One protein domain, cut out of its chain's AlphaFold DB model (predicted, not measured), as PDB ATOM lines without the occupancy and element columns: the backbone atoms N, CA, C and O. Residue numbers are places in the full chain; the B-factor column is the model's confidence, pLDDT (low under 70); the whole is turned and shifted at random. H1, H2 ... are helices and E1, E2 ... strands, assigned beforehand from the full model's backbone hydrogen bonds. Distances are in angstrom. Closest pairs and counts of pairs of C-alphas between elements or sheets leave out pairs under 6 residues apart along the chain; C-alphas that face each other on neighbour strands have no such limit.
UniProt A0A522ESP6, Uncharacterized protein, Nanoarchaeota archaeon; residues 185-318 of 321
ATOM      1  N   ILE A 185     -37.028   4.502  32.017       97.44
ATOM      2  CA  ILE A 185     -35.584   4.380  31.831       97.44
ATOM      3  C   ILE A 185     -35.333   3.327  30.752       97.44
ATOM      4  O   ILE A 185     -36.071   2.359  30.635       97.44
ATOM      5  N   ASP A 186     -34.308   3.561  29.943       97.69
ATOM      6  CA  ASP A 186     -33.719   2.580  29.033       97.69
ATOM      7  C   ASP A 186     -32.504   1.987  29.768       97.69
ATOM      8  O   ASP A 186     -31.464   2.648  29.907       97.69
ATOM      9  N   SER A 187     -32.685   0.818  30.388       95.62
ATOM     10  CA  SER A 187     -31.698   0.272  31.331       95.62
ATOM     11  C   SER A 187     -30.475  -0.322  30.632       95.62
ATOM     12  O   SER A 187     -29.368  -0.271  31.181       95.62
ATOM     13  N   ASP A 188     -30.628  -0.841  29.417       97.00
ATOM     14  CA  ASP A 188     -29.554  -1.474  28.644       97.00
ATOM     15  C   ASP A 188     -28.982  -0.593  27.510       97.00
ATOM     16  O   ASP A 188     -27.948  -0.924  26.908       97.00
ATOM     17  N   ASN A 189     -29.553   0.601  27.333       97.25
ATOM     18  CA  ASN A 189     -29.148   1.662  26.414       97.25
ATOM     19  C   ASN A 189     -29.136   1.205  24.952       97.25
ATOM     20  O   ASN A 189     -28.121   1.331  24.234       97.25
ATOM     21  N   ASP A 190     -30.254   0.656  24.505       97.25
ATOM     22  CA  ASP A 190     -30.419   0.128  23.158       97.25
ATOM     23  C   ASP A 190     -31.340   0.968  22.247       97.25
ATOM     24  O   ASP A 190     -31.346   0.752  21.030       97.25
ATOM     25  N   SER A 191     -31.977   2.020  22.782       96.94
ATOM     26  CA  SER A 191     -32.730   3.008  21.996       96.94
ATOM     27  C   SER A 191     -31.915   3.576  20.824       96.94
ATOM     28  O   SER A 191     -30.712   3.853  20.925       96.94
ATOM     29  N   ILE A 192     -32.585   3.855  19.697       95.38
ATOM     30  CA  ILE A 192     -31.941   4.340  18.465       95.38
ATOM     31  C   ILE A 192     -32.503   5.676  17.992       95.38
ATOM     32  O   ILE A 192     -33.704   5.876  17.835       95.38
ATOM     33  N   ILE A 193     -31.593   6.590  17.638       93.88
ATOM     34  CA  ILE A 193     -31.921   7.837  16.942       93.88
ATOM     35  C   ILE A 193     -31.426   7.752  15.502       93.88
ATOM     36  O   ILE A 193     -30.228   7.886  15.236       93.88
ATOM     37  N   VAL A 194     -32.373   7.636  14.578       92.81
ATOM     38  CA  VAL A 194     -32.124   7.655  13.137       92.81
ATOM     39  C   VAL A 194     -32.016   9.099  12.688       92.81
ATOM     40  O   VAL A 194     -32.933   9.910  12.885       92.81
ATOM     41  N   ARG A 195     -30.888   9.440  12.073       90.25
ATOM     42  CA  ARG A 195     -30.646  10.788  11.563       90.25
ATOM     43  C   ARG A 195     -30.617  10.777  10.051       90.25
ATOM     44  O   ARG A 195     -30.186   9.827   9.420       90.25
ATOM     45  N   TYR A 196     -31.069  11.877   9.482       84.25
ATOM     46  CA  TYR A 196     -31.035  12.132   8.057       84.25
ATOM     47  C   TYR A 196     -30.430  13.511   7.805       84.25
ATOM     48  O   TYR A 196     -30.285  14.298   8.735       84.25
ATOM     49  N   GLN A 197     -30.043  13.783   6.557       80.06
ATOM     50  CA  GLN A 197     -29.538  15.059   6.021       80.06
ATOM     51  C   GLN A 197     -29.429  16.232   7.014       80.06
ATOM     52  O   GLN A 197     -30.419  16.719   7.569       80.06
ATOM     53  N   ASN A 198     -28.207  16.752   7.166       84.06
ATOM     54  CA  ASN A 198     -27.873  17.819   8.117       84.06
ATOM     55  C   ASN A 198     -28.114  17.430   9.586       84.06
ATOM     56  O   ASN A 198     -28.365  18.301  10.415       84.06
ATOM     57  N   ASN A 199     -28.009  16.135   9.909       85.19
ATOM     58  CA  ASN A 199     -28.156  15.604  11.267       85.19
ATOM     59  C   ASN A 199     -29.564  15.820  11.864       85.19
ATOM     60  O   ASN A 199     -29.726  15.887  13.084       85.19
ATOM     61  N   SER A 200     -30.575  15.941  11.001       88.69
ATOM     62  CA  SER A 200     -31.980  16.061  11.388       88.69
ATOM     63  C   SER A 200     -32.473  14.720  11.919       88.69
ATOM     64  O   SER A 200     -32.219  13.688  11.302       88.69
ATOM     65  N   VAL A 201     -33.196  14.714  13.038       92.06
ATOM     66  CA  VAL A 201     -33.820  13.485  13.548       92.06
ATOM     67  C   VAL A 201     -34.939  13.078  12.593       92.06
ATOM     68  O   VAL A 201     -35.878  13.843  12.381       92.06
ATOM     69  N   TYR A 202     -34.811  11.892  12.002       91.88
ATOM     70  CA  TYR A 202     -35.848  11.288  11.171       91.88
ATOM     71  C   TYR A 202     -36.809  10.468  12.027       91.88
ATOM     72  O   TYR A 202     -38.023  10.625  11.923       91.88
ATOM     73  N   GLN A 203     -36.253   9.632  12.903       94.25
ATOM     74  CA  GLN A 203     -37.020   8.777  13.795       94.25
ATOM     75  C   GLN A 203     -36.272   8.601  15.115       94.25
ATOM     76  O   GLN A 203     -35.042   8.575  15.149       94.25
ATOM     77  N   ASN A 204     -37.035   8.504  16.197       94.62
ATOM     78  CA  ASN A 204     -36.540   8.144  17.512       94.62
ATOM     79  C   ASN A 204     -37.254   6.857  17.927       94.62
ATOM     80  O   ASN A 204     -38.479   6.863  18.071       94.62
ATOM     81  N   ILE A 205     -36.497   5.771  18.022       96.25
ATOM     82  CA  ILE A 205     -36.951   4.502  18.571       96.25
ATOM     83  C   ILE A 205     -36.573   4.513  20.043       96.25
ATOM     84  O   ILE A 205     -35.394   4.525  20.385       96.25
ATOM     85  N   SER A 206     -37.598   4.570  20.879       96.06
ATOM     86  CA  SER A 206     -37.475   4.513  22.327       96.06
ATOM     87  C   SER A 206     -37.695   3.073  22.765       96.06
ATOM     88  O   SER A 206     -38.664   2.461  22.309       96.06
ATOM     89  N   MET A 207     -36.815   2.592  23.635       97.06
ATOM     90  CA  MET A 207     -36.835   1.272  24.262       97.06
ATOM     91  C   MET A 207     -36.697   1.464  25.774       97.06
ATOM     92  O   MET A 207     -35.642   1.280  26.359       97.06
ATOM     93  N   THR A 208     -37.737   2.007  26.406       98.19
ATOM     94  CA  THR A 208     -37.774   2.056  27.873       98.19
ATOM     95  C   THR A 208     -38.231   0.711  28.429       98.19
ATOM     96  O   THR A 208     -38.973  -0.006  27.756       98.19
ATOM     97  N   ASN A 209     -37.923   0.431  29.695       98.19
ATOM     98  CA  ASN A 209     -38.260  -0.823  30.371       98.19
ATOM     99  C   ASN A 209     -39.736  -1.246  30.168       98.19
ATOM    100  O   ASN A 209     -40.036  -2.411  29.893       98.19
ATOM    101  N   ILE A 210     -40.681  -0.296  30.240       97.94
ATOM    102  CA  ILE A 210     -42.111  -0.571  30.009       97.94
ATOM    103  C   ILE A 210     -42.459  -0.799  28.530       97.94
ATOM    104  O   ILE A 210     -43.408  -1.519  28.219       97.94
ATOM    105  N   GLN A 211     -41.741  -0.176  27.594       97.94
ATOM    106  CA  GLN A 211     -41.933  -0.413  26.161       97.94
ATOM    107  C   GLN A 211     -41.477  -1.822  25.805       97.94
ATOM    108  O   GLN A 211     -42.223  -2.540  25.141       97.94
ATOM    109  N   GLU A 212     -40.333  -2.234  26.332       98.06
ATOM    110  CA  GLU A 212     -39.778  -3.572  26.153       98.06
ATOM    111  C   GLU A 212     -40.678  -4.650  26.751       98.06
ATOM    112  O   GLU A 212     -41.063  -5.585  26.052       98.06
ATOM    113  N   MET A 213     -41.176  -4.438  27.977       97.31
ATOM    114  CA  MET A 213     -42.185  -5.310  28.593       97.31
ATOM    115  C   MET A 213     -43.411  -5.516  27.692       97.31
ATOM    116  O   MET A 213     -43.931  -6.626  27.579       97.31
ATOM    117  N   ASN A 214     -43.890  -4.448  27.047       96.50
ATOM    118  CA  ASN A 214     -45.046  -4.516  26.152       96.50
ATOM    119  C   ASN A 214     -44.722  -5.151  24.790       96.50
ATOM    120  O   ASN A 214     -45.633  -5.652  24.125       96.50
ATOM    121  N   MET A 215     -43.461  -5.106  24.359       94.94
ATOM    122  CA  MET A 215     -42.980  -5.699  23.106       94.94
ATOM    123  C   MET A 215     -42.520  -7.153  23.277       94.94
ATOM    124  O   MET A 215     -42.473  -7.882  22.290       94.94
ATOM    125  N   GLY A 216     -42.255  -7.588  24.510       95.56
ATOM    126  CA  GLY A 216     -41.714  -8.910  24.820       95.56
ATOM    127  C   GLY A 216     -40.193  -9.006  24.677       95.56
ATOM    128  O   GLY A 216     -39.684 -10.122  24.615       95.56
ATOM    129  N   THR A 217     -39.498  -7.867  24.612       97.44
ATOM    130  CA  THR A 217     -38.033  -7.788  24.671       97.44
ATOM    131  C   THR A 217     -37.551  -7.692  26.123       97.44
ATOM    132  O   THR A 217     -38.351  -7.545  27.052       97.44
ATOM    133  N   GLU A 218     -36.253  -7.862  26.337       96.94
ATOM    134  CA  GLU A 218     -35.626  -8.035  27.643       96.94
ATOM    135  C   GLU A 218     -34.925  -6.743  28.105       96.94
ATOM    136  O   GLU A 218     -33.787  -6.514  27.716       96.94
ATOM    137  N   PRO A 219     -35.470  -5.989  29.078       97.44
ATOM    138  CA  PRO A 219     -34.994  -4.645  29.447       97.44
ATOM    139  C   PRO A 219     -33.598  -4.563  30.067       97.44
ATOM    140  O   PRO A 219     -33.088  -3.489  30.379       97.44
ATOM    141  N   CYS A 220     -32.976  -5.711  30.320       96.00
ATOM    142  CA  CYS A 220     -31.604  -5.788  30.811       96.00
ATOM    143  C   CYS A 220     -30.627  -6.303  29.744       96.00
ATOM    144  O   CYS A 220     -29.471  -6.597  30.079       96.00
ATOM    145  N   LYS A 221     -31.080  -6.493  28.502       97.44
ATOM    146  CA  LYS A 221     -30.322  -7.074  27.397       97.44
ATOM    147  C   LYS A 221     -30.661  -6.342  26.107       97.44
ATOM    148  O   LYS A 221     -31.647  -6.642  25.460       97.44
ATOM    149  N   ASN A 222     -29.698  -5.555  25.646       97.75
ATOM    150  CA  ASN A 222     -29.837  -4.759  24.430       97.75
ATOM    151  C   ASN A 222     -29.975  -5.547  23.113       97.75
ATOM    152  O   ASN A 222     -29.883  -4.925  22.062       97.75
ATOM    153  N   ASP A 223     -30.047  -6.873  23.175       97.69
ATOM    154  CA  ASP A 223     -30.157  -7.853  22.091       97.69
ATOM    155  C   ASP A 223     -30.822  -9.089  22.729       97.69
ATOM    156  O   ASP A 223     -30.167  -9.910  23.394       97.69
ATOM    157  N   THR A 224     -32.151  -9.134  22.653       97.75
ATOM    158  CA  THR A 224     -33.003 -10.087  23.373       97.75
ATOM    159  C   THR A 224     -32.787 -11.518  22.898       97.75
ATOM    160  O   THR A 224     -32.721 -12.446  23.718       97.75
ATOM    161  N   ASP A 225     -32.663 -11.722  21.589       96.50
ATOM    162  CA  ASP A 225     -32.541 -13.044  20.976       96.50
ATOM    163  C   ASP A 225     -31.092 -13.473  20.672       96.50
ATOM    164  O   ASP A 225     -30.841 -14.631  20.301       96.50
ATOM    165  N   ALA A 226     -30.135 -12.584  20.939       95.94
ATOM    166  CA  ALA A 226     -28.704 -12.785  20.775       95.94
ATOM    167  C   ALA A 226     -28.314 -13.141  19.329       95.94
ATOM    168  O   ALA A 226     -27.504 -14.059  19.093       95.94
ATOM    169  N   ASP A 227     -28.895 -12.442  18.356       95.12
ATOM    170  CA  ASP A 227     -28.572 -12.573  16.935       95.12
ATOM    171  C   ASP A 227     -27.503 -11.576  16.436       95.12
ATOM    172  O   ASP A 227     -26.954 -11.730  15.332       95.12
ATOM    173  N   GLY A 228     -27.127 -10.615  17.288       93.94
ATOM    174  CA  GLY A 228     -26.130  -9.578  17.035       93.94
ATOM    175  C   GLY A 228     -26.698  -8.240  16.545       93.94
ATOM    176  O   GLY A 228     -25.908  -7.352  16.153       93.94
ATOM    177  N   PHE A 229     -28.018  -8.083  16.544       95.56
ATOM    178  CA  PHE A 229     -28.734  -6.832  16.338       95.56
ATOM    179  C   PHE A 229     -29.356  -6.370  17.655       95.56
ATOM    180  O   PHE A 229     -29.624  -7.153  18.543       95.56
ATOM    181  N   LYS A 230     -29.444  -5.049  17.834       97.38
ATOM    182  CA  LYS A 230     -30.053  -4.505  19.048       97.38
ATOM    183  C   LYS A 230     -31.558  -4.429  18.872       97.38
ATOM    184  O   LYS A 230     -31.974  -4.043  17.776       97.38
ATOM    185  N   ASP A 231     -32.333  -4.604  19.930       98.19
ATOM    186  CA  ASP A 231     -33.796  -4.609  19.836       98.19
ATOM    187  C   ASP A 231     -34.323  -3.291  19.233       98.19
ATOM    188  O   ASP A 231     -35.118  -3.280  18.284       98.19
ATOM    189  N   GLY A 232     -33.773  -2.152  19.670       97.56
ATOM    190  CA  GLY A 232     -34.072  -0.838  19.092       97.56
ATOM    191  C   GLY A 232     -33.710  -0.692  17.601       97.56
ATOM    192  O   GLY A 232     -34.378   0.046  16.863       97.56
ATOM    193  N   LEU A 233     -32.677  -1.394  17.116       97.44
ATOM    194  CA  LEU A 233     -32.326  -1.445  15.688       97.44
ATOM    195  C   LEU A 233     -33.314  -2.295  14.911       97.44
ATOM    196  O   LEU A 233     -33.765  -1.890  13.843       97.44
ATOM    197  N   GLU A 234     -33.665  -3.449  15.435       97.50
ATOM    198  CA  GLU A 234     -34.585  -4.365  14.780       97.50
ATOM    199  C   GLU A 234     -35.980  -3.774  14.644       97.50
ATOM    200  O   GLU A 234     -36.571  -3.806  13.561       97.50
ATOM    201  N   LEU A 235     -36.455  -3.070  15.671       96.50
ATOM    202  CA  LEU A 235     -37.711  -2.333  15.598       96.50
ATOM    203  C   LEU A 235     -37.674  -1.234  14.521       96.50
ATOM    204  O   LEU A 235     -38.652  -1.025  13.786       96.50
ATOM    205  N   TYR A 236     -36.536  -0.546  14.371       96.81
ATOM    206  CA  TYR A 236     -36.332   0.379  13.257       96.81
ATOM    207  C   TYR A 236     -36.407  -0.345  11.906       96.81
ATOM    208  O   TYR A 236     -37.173   0.084  11.036       96.81
ATOM    209  N   LEU A 237     -35.680  -1.451  11.737       96.00
ATOM    210  CA  LEU A 237     -35.636  -2.234  10.498       96.00
ATOM    211  C   LEU A 237     -36.977  -2.918  10.181       96.00
ATOM    212  O   LEU A 237     -37.273  -3.176   9.013       96.00
ATOM    213  N   GLY A 238     -37.825  -3.116  11.192       95.06
ATOM    214  CA  GLY A 238     -39.073  -3.867  11.099       95.06
ATOM    215  C   GLY A 238     -38.844  -5.375  11.118       95.06
ATOM    216  O   GLY A 238     -39.530  -6.078  10.381       95.06
ATOM    217  N   THR A 239     -37.867  -5.827  11.905       95.56
ATOM    218  CA  THR A 239     -37.590  -7.238  12.191       95.56
ATOM    219  C   THR A 239     -38.014  -7.605  13.615       95.56
ATOM    220  O   THR A 239     -38.440  -6.733  14.379       95.56
ATOM    221  N   ASN A 240     -37.994  -8.896  13.944       95.62
ATOM    222  CA  ASN A 240     -38.449  -9.402  15.234       95.62
ATOM    223  C   ASN A 240     -37.283  -9.631  16.207       95.62
ATOM    224  O   ASN A 240     -36.707 -10.709  16.201       95.62
ATOM    225  N   ALA A 241     -37.098  -8.693  17.137       97.31
ATOM    226  CA  ALA A 241     -36.065  -8.731  18.179       97.31
ATOM    227  C   ALA A 241     -36.151  -9.901  19.180       97.31
ATOM    228  O   ALA A 241     -35.305 -10.068  20.052       97.31
ATOM    229  N   THR A 242     -37.216 -10.704  19.123       96.44
ATOM    230  CA  THR A 242     -37.392 -11.875  19.999       96.44
ATOM    231  C   THR A 242     -37.099 -13.194  19.286       96.44
ATOM    232  O   THR A 242     -37.260 -14.269  19.875       96.44
ATOM    233  N   ALA A 243     -36.721 -13.143  18.009       94.88
ATOM    234  CA  ALA A 243     -36.565 -14.311  17.165       94.88
ATOM    235  C   ALA A 243     -35.345 -14.188  16.251       94.88
ATOM    236  O   ALA A 243     -35.407 -13.648  15.157       94.88
ATOM    237  N   LYS A 244     -34.287 -14.893  16.640       94.25
ATOM    238  CA  LYS A 244     -33.034 -14.998  15.888       94.25
ATOM    239  C   LYS A 244     -33.155 -15.678  14.520       94.25
ATOM    240  O   LYS A 244     -32.295 -15.523  13.656       94.25
ATOM    241  N   CYS A 245     -34.158 -16.534  14.350       92.56
ATOM    242  CA  CYS A 245     -34.350 -17.379  13.174       92.56
ATOM    243  C   CYS A 245     -35.780 -17.260  12.678       92.56
ATOM    244  O   CYS A 245     -36.704 -17.279  13.492       92.56
ATOM    245  N   SER A 246     -35.957 -17.297  11.360       90.00
ATOM    246  CA  SER A 246     -37.275 -17.534  10.794       90.00
ATOM    247  C   SER A 246     -37.789 -18.934  11.120       90.00
ATOM    248  O   SER A 246     -37.018 -19.890  11.284       90.00
ATOM    249  N   ILE A 247     -39.107 -19.073  11.231       85.25
ATOM    250  CA  ILE A 247     -39.785 -20.321  11.591       85.25
ATOM    251  C   ILE A 247     -39.578 -21.384  10.508       85.25
ATOM    252  O   ILE A 247     -39.379 -22.563  10.829       85.25
ATOM    253  N   THR A 248     -39.616 -20.999   9.230       85.31
ATOM    254  CA  THR A 248     -39.326 -21.899   8.108       85.31
ATOM    255  C   THR A 248     -38.441 -21.222   7.065       85.31
ATOM    256  O   THR A 248     -38.113 -20.057   7.186       85.31
ATOM    257  N   THR A 249     -38.031 -21.960   6.029       85.19
ATOM    258  CA  THR A 249     -37.272 -21.396   4.898       85.19
ATOM    259  C   THR A 249     -38.184 -20.849   3.787       85.19
ATOM    260  O   THR A 249     -37.784 -20.780   2.618       85.19
ATOM    261  N   ILE A 250     -39.477 -20.670   4.069       82.56
ATOM    262  CA  ILE A 250     -40.463 -20.198   3.100       82.56
ATOM    263  C   ILE A 250     -40.562 -18.692   3.253       82.56
ATOM    264  O   ILE A 250     -41.168 -18.211   4.193       82.56
ATOM    265  N   GLN A 251     -40.080 -17.980   2.241       82.62
ATOM    266  CA  GLN A 251     -40.113 -16.525   2.209       82.62
ATOM    267  C   GLN A 251     -41.450 -15.910   2.651       82.62
ATOM    268  O   GLN A 251     -42.475 -16.088   1.978       82.62
ATOM    269  N   ASN A 252     -41.364 -15.072   3.688       81.00
ATOM    270  CA  ASN A 252     -42.442 -14.245   4.235       81.00
ATOM    271  C   ASN A 252     -43.642 -15.073   4.730       81.00
ATOM    272  O   ASN A 252     -44.798 -14.664   4.555       81.00
ATOM    273  N   ASP A 253     -43.405 -16.268   5.271       83.62
ATOM    274  CA  ASP A 253     -44.459 -17.039   5.934       83.62
ATOM    275  C   ASP A 253     -44.743 -16.553   7.369       83.62
ATOM    276  O   ASP A 253     -45.754 -16.932   7.970       83.62
ATOM    277  N   GLU A 254     -43.915 -15.636   7.866       84.44
ATOM    278  CA  GLU A 254     -44.047 -14.944   9.144       84.44
ATOM    279  C   GLU A 254     -44.703 -13.559   8.989       84.44
ATOM    280  O   GLU A 254     -44.588 -12.911   7.946       84.44
ATOM    281  N   PRO A 255     -45.389 -13.044  10.029       85.62
ATOM    282  CA  PRO A 255     -45.885 -11.667  10.020       85.62
ATOM    283  C   PRO A 255     -44.769 -10.613   9.998       85.62
ATOM    284  O   PRO A 255     -44.980  -9.521   9.466       85.62
ATOM    285  N   ILE A 256     -43.634 -10.918  10.635       89.94
ATOM    286  CA  ILE A 256     -42.456 -10.061  10.776       89.94
ATOM    287  C   ILE A 256     -41.238 -10.972  10.668       89.94
ATOM    288  O   ILE A 256     -41.122 -11.902  11.461       89.94
ATOM    289  N   ASP A 257     -40.353 -10.688   9.716       91.62
ATOM    290  CA  ASP A 257     -39.132 -11.467   9.542       91.62
ATOM    291  C   ASP A 257     -38.215 -11.319  10.764       91.62
ATOM    292  O   ASP A 257     -37.995 -10.213  11.262       91.62
ATOM    293  N   ALA A 258     -37.646 -12.441  11.183       93.50
ATOM    294  CA  ALA A 258     -36.693 -12.564  12.277       93.50
ATOM    295  C   ALA A 258     -35.400 -11.751  12.072       93.50
ATOM    296  O   ALA A 258     -35.217 -10.697  12.659       93.50
ATOM    297  N   TRP A 259     -34.513 -12.212  11.189       93.31
ATOM    298  CA  TRP A 259     -33.107 -11.812  11.223       93.31
ATOM    299  C   TRP A 259     -32.775 -10.735  10.171       93.31
ATOM    300  O   TRP A 259     -32.982 -10.963   8.972       93.31
ATOM    301  N   PRO A 260     -32.197  -9.568  10.536       93.94
ATOM    302  CA  PRO A 260     -31.911  -8.497   9.576       93.94
ATOM    303  C   PRO A 260     -31.072  -8.885   8.356       93.94
ATOM    304  O   PRO A 260     -31.328  -8.385   7.258       93.94
ATOM    305  N   VAL A 261     -30.069  -9.750   8.535       93.19
ATOM    306  CA  VAL A 261     -29.102 -10.124   7.483       93.19
ATOM    307  C   VAL A 261     -29.568 -11.260   6.581       93.19
ATOM    308  O   VAL A 261     -29.023 -11.397   5.484       93.19
ATOM    309  N   ASP A 262     -30.563 -12.032   7.010       92.44
ATOM    310  CA  ASP A 262     -31.229 -13.050   6.200       92.44
ATOM    311  C   ASP A 262     -32.434 -12.424   5.488       92.44
ATOM    312  O   ASP A 262     -33.594 -12.566   5.865       92.44
ATOM    313  N   ALA A 263     -32.142 -11.640   4.453       90.12
ATOM    314  CA  ALA A 263     -33.162 -10.906   3.704       90.12
ATOM    315  C   ALA A 263     -33.957 -11.801   2.742       90.12
ATOM    316  O   ALA A 263     -34.863 -11.324   2.042       90.12
ATOM    317  N   ASN A 264     -33.545 -13.059   2.591       89.94
ATOM    318  CA  ASN A 264     -34.167 -13.996   1.676       89.94
ATOM    319  C   ASN A 264     -34.935 -15.125   2.378       89.94
ATOM    320  O   ASN A 264     -35.736 -15.757   1.682       89.94
ATOM    321  N   ASP A 265     -34.792 -15.228   3.703       88.94
ATOM    322  CA  ASP A 265     -35.535 -16.116   4.595       88.94
ATOM    323  C   ASP A 265     -35.146 -17.595   4.406       88.94
ATOM    324  O   ASP A 265     -35.978 -18.501   4.423       88.94
ATOM    325  N   ASP A 266     -33.861 -17.850   4.126       91.81
ATOM    326  CA  ASP A 266     -33.302 -19.202   3.949       91.81
ATOM    327  C   ASP A 266     -32.461 -19.669   5.147       91.81
ATOM    328  O   ASP A 266     -31.821 -20.728   5.098       91.81
ATOM    329  N   GLN A 267     -32.495 -18.898   6.237       92.81
ATOM    330  CA  GLN A 267     -31.764 -19.086   7.486       92.81
ATOM    331  C   GLN A 267     -30.242 -19.081   7.304       92.81
ATOM    332  O   GLN A 267     -29.524 -19.499   8.218       92.81
ATOM    333  N   LEU A 268     -29.714 -18.663   6.148       93.00
ATOM    334  CA  LEU A 268     -28.297 -18.758   5.811       93.00
ATOM    335  C   LEU A 268     -27.800 -17.487   5.129       93.00
ATOM    336  O   LEU A 268     -27.932 -17.306   3.924       93.00
ATOM    337  N   VAL A 269     -27.016 -16.697   5.856       93.56
ATOM    338  CA  VAL A 269     -26.443 -15.472   5.294       93.56
ATOM    339  C   VAL A 269     -25.408 -15.799   4.219       93.56
ATOM    340  O   VAL A 269     -24.325 -16.325   4.498       93.56
ATOM    341  N   ASN A 270     -25.703 -15.453   2.971       92.88
ATOM    342  CA  ASN A 270     -24.841 -15.711   1.829       92.88
ATOM    343  C   ASN A 270     -24.969 -14.634   0.728       92.88
ATOM    344  O   ASN A 270     -25.293 -13.471   0.964       92.88
ATOM    345  N   TRP A 271     -24.582 -14.975  -0.501       91.62
ATOM    346  CA  TRP A 271     -24.626 -14.040  -1.627       91.62
ATOM    347  C   TRP A 271     -26.062 -13.748  -2.105       91.62
ATOM    348  O   TRP A 271     -26.279 -12.719  -2.746       91.62
ATOM    349  N   ALA A 272     -27.022 -14.627  -1.804       92.69
ATOM    350  CA  ALA A 272     -28.436 -14.465  -2.123       92.69
ATOM    351  C   ALA A 272     -29.074 -13.307  -1.337       92.69
ATOM    352  O   ALA A 272     -29.822 -12.525  -1.927       92.69
ATOM    353  N   ASP A 273     -28.691 -13.095  -0.076       92.06
ATOM    354  CA  ASP A 273     -29.132 -11.934   0.719       92.06
ATOM    355  C   ASP A 273     -28.610 -10.629   0.132       92.06
ATOM    356  O   ASP A 273     -29.332  -9.642  -0.032       92.06
ATOM    357  N   LEU A 274     -27.352 -10.647  -0.306       89.62
ATOM    358  CA  LEU A 274     -26.736  -9.493  -0.948       89.62
ATOM    359  C   LEU A 274     -27.426  -9.126  -2.275       89.62
ATOM    360  O   LEU A 274     -27.431  -7.956  -2.669       89.62
ATOM    361  N   LEU A 275     -28.042 -10.090  -2.971       91.50
ATOM    362  CA  LEU A 275     -28.852  -9.787  -4.153       91.50
ATOM    363  C   LEU A 275     -30.101  -8.973  -3.806       91.50
ATOM    364  O   LEU A 275     -30.468  -8.102  -4.599       91.50
ATOM    365  N   LYS A 276     -30.731  -9.220  -2.648       90.19
ATOM    366  CA  LYS A 276     -31.893  -8.445  -2.176       90.19
ATOM    367  C   LYS A 276     -31.493  -7.002  -1.876       90.19
ATOM    368  O   LYS A 276     -32.206  -6.083  -2.261       90.19
ATOM    369  N   PHE A 277     -30.294  -6.795  -1.330       88.06
ATOM    370  CA  PHE A 277     -29.733  -5.467  -1.059       88.06
ATOM    371  C   PHE A 277     -29.530  -4.620  -2.332       88.06
ATOM    372  O   PHE A 277     -29.709  -3.401  -2.329       88.06
ATOM    373  N   LYS A 278     -29.159  -5.254  -3.454       89.06
ATOM    374  CA  LYS A 278     -28.716  -4.567  -4.683       89.06
ATOM    375  C   LYS A 278     -29.717  -3.543  -5.226       89.06
ATOM    376  O   LYS A 278     -29.292  -2.538  -5.788       89.06
ATOM    377  N   GLN A 279     -31.020  -3.794  -5.093       90.75
ATOM    378  CA  GLN A 279     -32.053  -2.894  -5.621       90.75
ATOM    379  C   GLN A 279     -32.220  -1.604  -4.805       90.75
ATOM    380  O   GLN A 279     -32.712  -0.611  -5.338       90.75
ATOM    381  N   PHE A 280     -31.778  -1.610  -3.545       93.69
ATOM    382  CA  PHE A 280     -31.872  -0.479  -2.622       93.69
ATOM    383  C   PHE A 280     -30.546   0.287  -2.494       93.69
ATOM    384  O   PHE A 280     -30.525   1.421  -2.011       93.69
ATOM    385  N   PHE A 281     -29.440  -0.309  -2.953       93.75
ATOM    386  CA  PHE A 281     -28.091   0.244  -2.833       93.75
ATOM    387  C   PHE A 281     -27.989   1.674  -3.396       93.75
ATOM    388  O   PHE A 281     -28.317   1.938  -4.554       93.75
ATOM    389  N   GLY A 282     -27.467   2.592  -2.585       93.31
ATOM    390  CA  GLY A 282     -27.266   4.005  -2.912       93.31
ATOM    391  C   GLY A 282     -28.506   4.883  -2.726       93.31
ATOM    392  O   GLY A 282     -28.425   6.097  -2.943       93.31
ATOM    393  N   SER A 283     -29.645   4.303  -2.343       95.12
ATOM    394  CA  SER A 283     -30.834   5.068  -1.978       95.12
ATOM    395  C   SER A 283     -30.751   5.576  -0.538       95.12
ATOM    396  O   SER A 283     -29.979   5.085   0.282       95.12
ATOM    397  N   ARG A 284     -31.539   6.603  -0.233       93.94
ATOM    398  CA  ARG A 284     -31.616   7.233   1.088       93.94
ATOM    399  C   ARG A 284     -33.051   7.633   1.405       93.94
ATOM    400  O   ARG A 284     -33.872   7.708   0.485       93.94
ATOM    401  N   ILE A 285     -33.330   7.971   2.664       93.50
ATOM    402  CA  ILE A 285     -34.659   8.422   3.115       93.50
ATOM    403  C   ILE A 285     -35.256   9.434   2.121       93.50
ATOM    404  O   ILE A 285     -34.608  10.398   1.702       93.50
ATOM    405  N   GLY A 286     -36.500   9.195   1.706       89.94
ATOM    406  CA  GLY A 286     -37.222  10.021   0.731       89.94
ATOM    407  C   GLY A 286     -37.049   9.602  -0.734       89.94
ATOM    408  O   GLY A 286     -37.784  10.095  -1.591       89.94
ATOM    409  N   ASN A 287     -36.133   8.684  -1.061       93.81
ATOM    410  CA  ASN A 287     -36.152   8.019  -2.364       93.81
ATOM    411  C   ASN A 287     -37.269   6.968  -2.422       93.81
ATOM    412  O   ASN A 287     -37.536   6.281  -1.446       93.81
ATOM    413  N   SER A 288     -37.893   6.800  -3.591       93.44
ATOM    414  CA  SER A 288     -38.972   5.815  -3.789       93.44
ATOM    415  C   SER A 288     -38.506   4.362  -3.695       93.44
ATOM    416  O   SER A 288     -39.323   3.470  -3.514       93.44
ATOM    417  N   THR A 289     -37.211   4.125  -3.887       93.88
ATOM    418  CA  THR A 289     -36.567   2.810  -3.796       93.88
ATOM    419  C   THR A 289     -35.853   2.624  -2.464       93.88
ATOM    420  O   THR A 289     -35.004   1.751  -2.385       93.88
ATOM    421  N   TRP A 290     -36.075   3.494  -1.478       94.94
ATOM    422  CA  TRP A 290     -35.462   3.350  -0.164       94.94
ATOM    423  C   TRP A 290     -36.353   2.499   0.729       94.94
ATOM    424  O   TRP A 290     -37.562   2.717   0.787       94.94
ATOM    425  N   ASP A 291     -35.734   1.547   1.414       94.88
ATOM    426  CA  ASP A 291     -36.390   0.653   2.354       94.88
ATOM    427  C   ASP A 291     -35.524   0.535   3.607       94.88
ATOM    428  O   ASP A 291     -34.372   0.097   3.544       94.88
ATOM    429  N   LYS A 292     -36.099   0.934   4.745       94.31
ATOM    430  CA  LYS A 292     -35.435   0.922   6.048       94.31
ATOM    431  C   LYS A 292     -34.873  -0.453   6.408       94.31
ATOM    432  O   LYS A 292     -33.860  -0.501   7.090       94.31
ATOM    433  N   ARG A 293     -35.453  -1.552   5.903       93.69
ATOM    434  CA  ARG A 293     -34.992  -2.928   6.168       93.69
ATOM    435  C   ARG A 293     -33.523  -3.168   5.790       93.69
ATOM    436  O   ARG A 293     -32.913  -4.102   6.303       93.69
ATOM    437  N   PHE A 294     -32.946  -2.334   4.923       94.25
ATOM    438  CA  PHE A 294     -31.562  -2.453   4.450       94.25
ATOM    439  C   PHE A 294     -30.627  -1.338   4.962       94.25
ATOM    440  O   PHE A 294     -29.487  -1.251   4.509       94.25
ATOM    441  N   ASP A 295     -31.088  -0.497   5.892       94.50
ATOM    442  CA  ASP A 295     -30.327   0.584   6.545       94.50
ATOM    443  C   ASP A 295     -29.804   0.106   7.917       94.50
ATOM    444  O   ASP A 295     -30.241   0.542   8.980       94.50
ATOM    445  N   TRP A 296     -28.924  -0.898   7.907       93.06
ATOM    446  CA  TRP A 296     -28.492  -1.634   9.109       93.06
ATOM    447  C   TRP A 296     -27.597  -0.841  10.062       93.06
ATOM    448  O   TRP A 296     -27.307  -1.313  11.163       93.06
ATOM    449  N   ASN A 297     -27.118   0.333   9.657       92.12
ATOM    450  CA  ASN A 297     -26.439   1.261  10.559       92.12
ATOM    451  C   ASN A 297     -27.328   2.447  10.987       92.12
ATOM    452  O   ASN A 297     -26.864   3.275  11.779       92.12
ATOM    453  N   ALA A 298     -28.574   2.501  10.504       93.88
ATOM    454  CA  ALA A 298     -29.569   3.526  10.792       93.88
ATOM    455  C   ALA A 298     -29.081   4.966  10.511       93.88
ATOM    456  O   ALA A 298     -29.412   5.909  11.246       93.88
ATOM    457  N   ASP A 299     -28.283   5.150   9.453       92.69
ATOM    458  CA  ASP A 299     -27.734   6.452   9.040       92.69
ATOM    459  C   ASP A 299     -28.570   7.170   7.963       92.69
ATOM    460  O   ASP A 299     -28.258   8.298   7.548       92.69
ATOM    461  N   GLY A 300     -29.658   6.536   7.523       92.62
ATOM    462  CA  GLY A 300     -30.579   7.068   6.532       92.62
ATOM    463  C   GLY A 300     -30.150   6.819   5.086       92.62
ATOM    464  O   GLY A 300     -30.832   7.318   4.177       92.62
ATOM    465  N   THR A 301     -29.034   6.120   4.846       93.12
ATOM    466  CA  THR A 301     -28.450   5.860   3.525       93.12
ATOM    467  C   THR A 301     -28.006   4.410   3.374       93.12
ATOM    468  O   THR A 301     -27.032   3.964   3.959       93.12
ATOM    469  N   ILE A 302     -28.611   3.712   2.418       94.31
ATOM    470  CA  ILE A 302     -28.282   2.320   2.120       94.31
ATOM    471  C   ILE A 302     -26.997   2.290   1.286       94.31
ATOM    472  O   ILE A 302     -26.972   2.708   0.124       94.31
ATOM    473  N   SER A 303     -25.903   1.816   1.868       93.75
ATOM    474  CA  SER A 303     -24.548   1.934   1.339       93.75
ATOM    475  C   SER A 303     -23.693   0.685   1.600       93.75
ATOM    476  O   SER A 303     -24.145  -0.357   2.066       93.75
ATOM    477  N   ALA A 304     -22.402   0.770   1.270       92.06
ATOM    478  CA  ALA A 304     -21.455  -0.293   1.592       92.06
ATOM    479  C   ALA A 304     -21.183  -0.427   3.104       92.06
ATOM    480  O   ALA A 304     -20.625  -1.448   3.510       92.06
ATOM    481  N   LEU A 305     -21.527   0.585   3.913       92.88
ATOM    482  CA  LEU A 305     -21.349   0.548   5.365       92.88
ATOM    483  C   LEU A 305     -22.354  -0.392   6.033       92.88
ATOM    484  O   LEU A 305     -21.961  -1.111   6.946       92.88
ATOM    485  N   ASP A 306     -23.583  -0.475   5.524       92.88
ATOM    486  CA  ASP A 306     -24.602  -1.408   6.020       92.88
ATOM    487  C   ASP A 306     -24.132  -2.852   5.861       92.88
ATOM    488  O   ASP A 306     -24.065  -3.621   6.819       92.88
ATOM    489  N   ILE A 307     -23.644  -3.197   4.667       89.50
ATOM    490  CA  ILE A 307     -23.184  -4.553   4.332       89.50
ATOM    491  C   ILE A 307     -21.966  -4.984   5.181       89.50
ATOM    492  O   ILE A 307     -21.637  -6.173   5.237       89.50
ATOM    493  N   LEU A 308     -21.285  -4.073   5.892       89.19
ATOM    494  CA  LEU A 308     -20.222  -4.468   6.826       89.19
ATOM    495  C   LEU A 308     -20.736  -5.408   7.925       89.19
ATOM    496  O   LEU A 308     -19.971  -6.279   8.342       89.19
ATOM    497  N   LYS A 309     -22.008  -5.293   8.330       85.38
ATOM    498  CA  LYS A 309     -22.643  -6.226   9.276       85.38
ATOM    499  C   LYS A 309     -22.712  -7.648   8.716       85.38
ATOM    500  O   LYS A 309     -22.331  -8.583   9.411       85.38
ATOM    501  N   LEU A 310     -23.049  -7.805   7.431       86.25
ATOM    502  CA  LEU A 310     -23.123  -9.109   6.750       86.25
ATOM    503  C   LEU A 310     -21.822  -9.906   6.880       86.25
ATOM    504  O   LEU A 310     -21.844 -11.120   7.055       86.25
ATOM    505  N   LYS A 311     -20.667  -9.228   6.845       87.38
ATOM    506  CA  LYS A 311     -19.354  -9.888   6.944       87.38
ATOM    507  C   LYS A 311     -19.188 -10.713   8.221       87.38
ATOM    508  O   LYS A 311     -18.453 -11.694   8.193       87.38
ATOM    509  N   MET A 312     -19.837 -10.323   9.317       88.44
ATOM    510  CA  MET A 312     -19.757 -11.031  10.601       88.44
ATOM    511  C   MET A 312     -20.548 -12.348  10.590       88.44
ATOM    512  O   MET A 312     -20.238 -13.265  11.356       88.44
ATOM    513  N   PHE A 313     -21.536 -12.443   9.699       93.00
ATOM    514  CA  PHE A 313     -22.492 -13.544   9.615       93.00
ATOM    515  C   PHE A 313     -22.362 -14.360   8.327       93.00
ATOM    516  O   PHE A 313     -23.025 -15.377   8.187       93.00
ATOM    517  N   TYR A 314     -21.492 -13.961   7.394       93.00
ATOM    518  CA  TYR A 314     -21.338 -14.644   6.113       93.00
ATOM    519  C   TYR A 314     -21.063 -16.143   6.294       93.00
ATOM    520  O   TYR A 314     -20.111 -16.540   6.970       93.00
ATOM    521  N   ASN A 315     -21.883 -16.961   5.636       93.88
ATOM    522  CA  ASN A 315     -21.887 -18.417   5.705       93.88
ATOM    523  C   ASN A 315     -22.200 -18.980   7.108       93.88
ATOM    524  O   ASN A 315     -21.772 -20.091   7.430       93.88
ATOM    525  N   LYS A 316     -22.929 -18.226   7.939       94.31
ATOM    526  CA  LYS A 316     -23.518 -18.706   9.192       94.31
ATOM    527  C   LYS A 316     -25.014 -18.919   9.031       94.31
ATOM    528  O   LYS A 316     -25.695 -18.122   8.386       94.31
ATOM    529  N   ASN A 317     -25.505 -19.976   9.665       92.50
ATOM    530  CA  ASN A 317     -26.928 -20.149   9.901       92.50
ATOM    531  C   ASN A 317     -27.340 -19.430  11.194       92.50
ATOM    532  O   ASN A 317     -26.530 -19.317  12.118       92.50
ATOM    533  N   CYS A 318     -28.593 -18.998  11.277       90.81
ATOM    534  CA  CYS A 318     -29.132 -18.312  12.450       90.81
ATOM    535  C   CYS A 318     -29.035 -19.145  13.752       90.81
ATOM    536  O   CYS A 318     -28.977 -18.609  14.850       90.81
TER     537      CYS A 318
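This is residues 185 to 318 of the 321 residues of an uncharacterized protein of Nanoarchaeota archaeon (UniProt A0A522ESP6). This is a domain of little regular structure, mostly loops: a two-stranded antiparallel hairpin, E1 and E2, has short helix H2 at its open end near the middle, while H1 and H3 lie far apart on opposite sides. The printed part has 134 residues, 36 in named elements, mixed, in the order E1 E2 H1 H2 H3 H4. It is compact, radius of gyration of the C-alphas 14.5 A, spanning 39 by 39 by 25 A.

E1, residues 192 to 196, begins at C-alpha (-31.941, 4.340, 18.465) and measures 13.0 A. E2 is 200 to 205, 14.5 A; H1 209 to 215; H2 231 to 237; H3 271 to 277; H4 310 to 313, ending at C-alpha (-22.492, -13.544, 9.615).

In the hairpin, N 194 and O 203 are within hydrogen-bond range, 2.9 A; the directions differ by 156 degrees. The closest C-alphas of E1 and H2, Ile 192 and Gly 232, are 5.6 A apart. H1 and H2 are apart. Every O i to N i+4 pair is within range in H1 and H2, 2 of 3 in H3; H4 is too short for one.

The printed part has no cut. The links H1 to H2, H2 to H3 and H3 to H4 are long. No printed residue is under 70 in pLDDT.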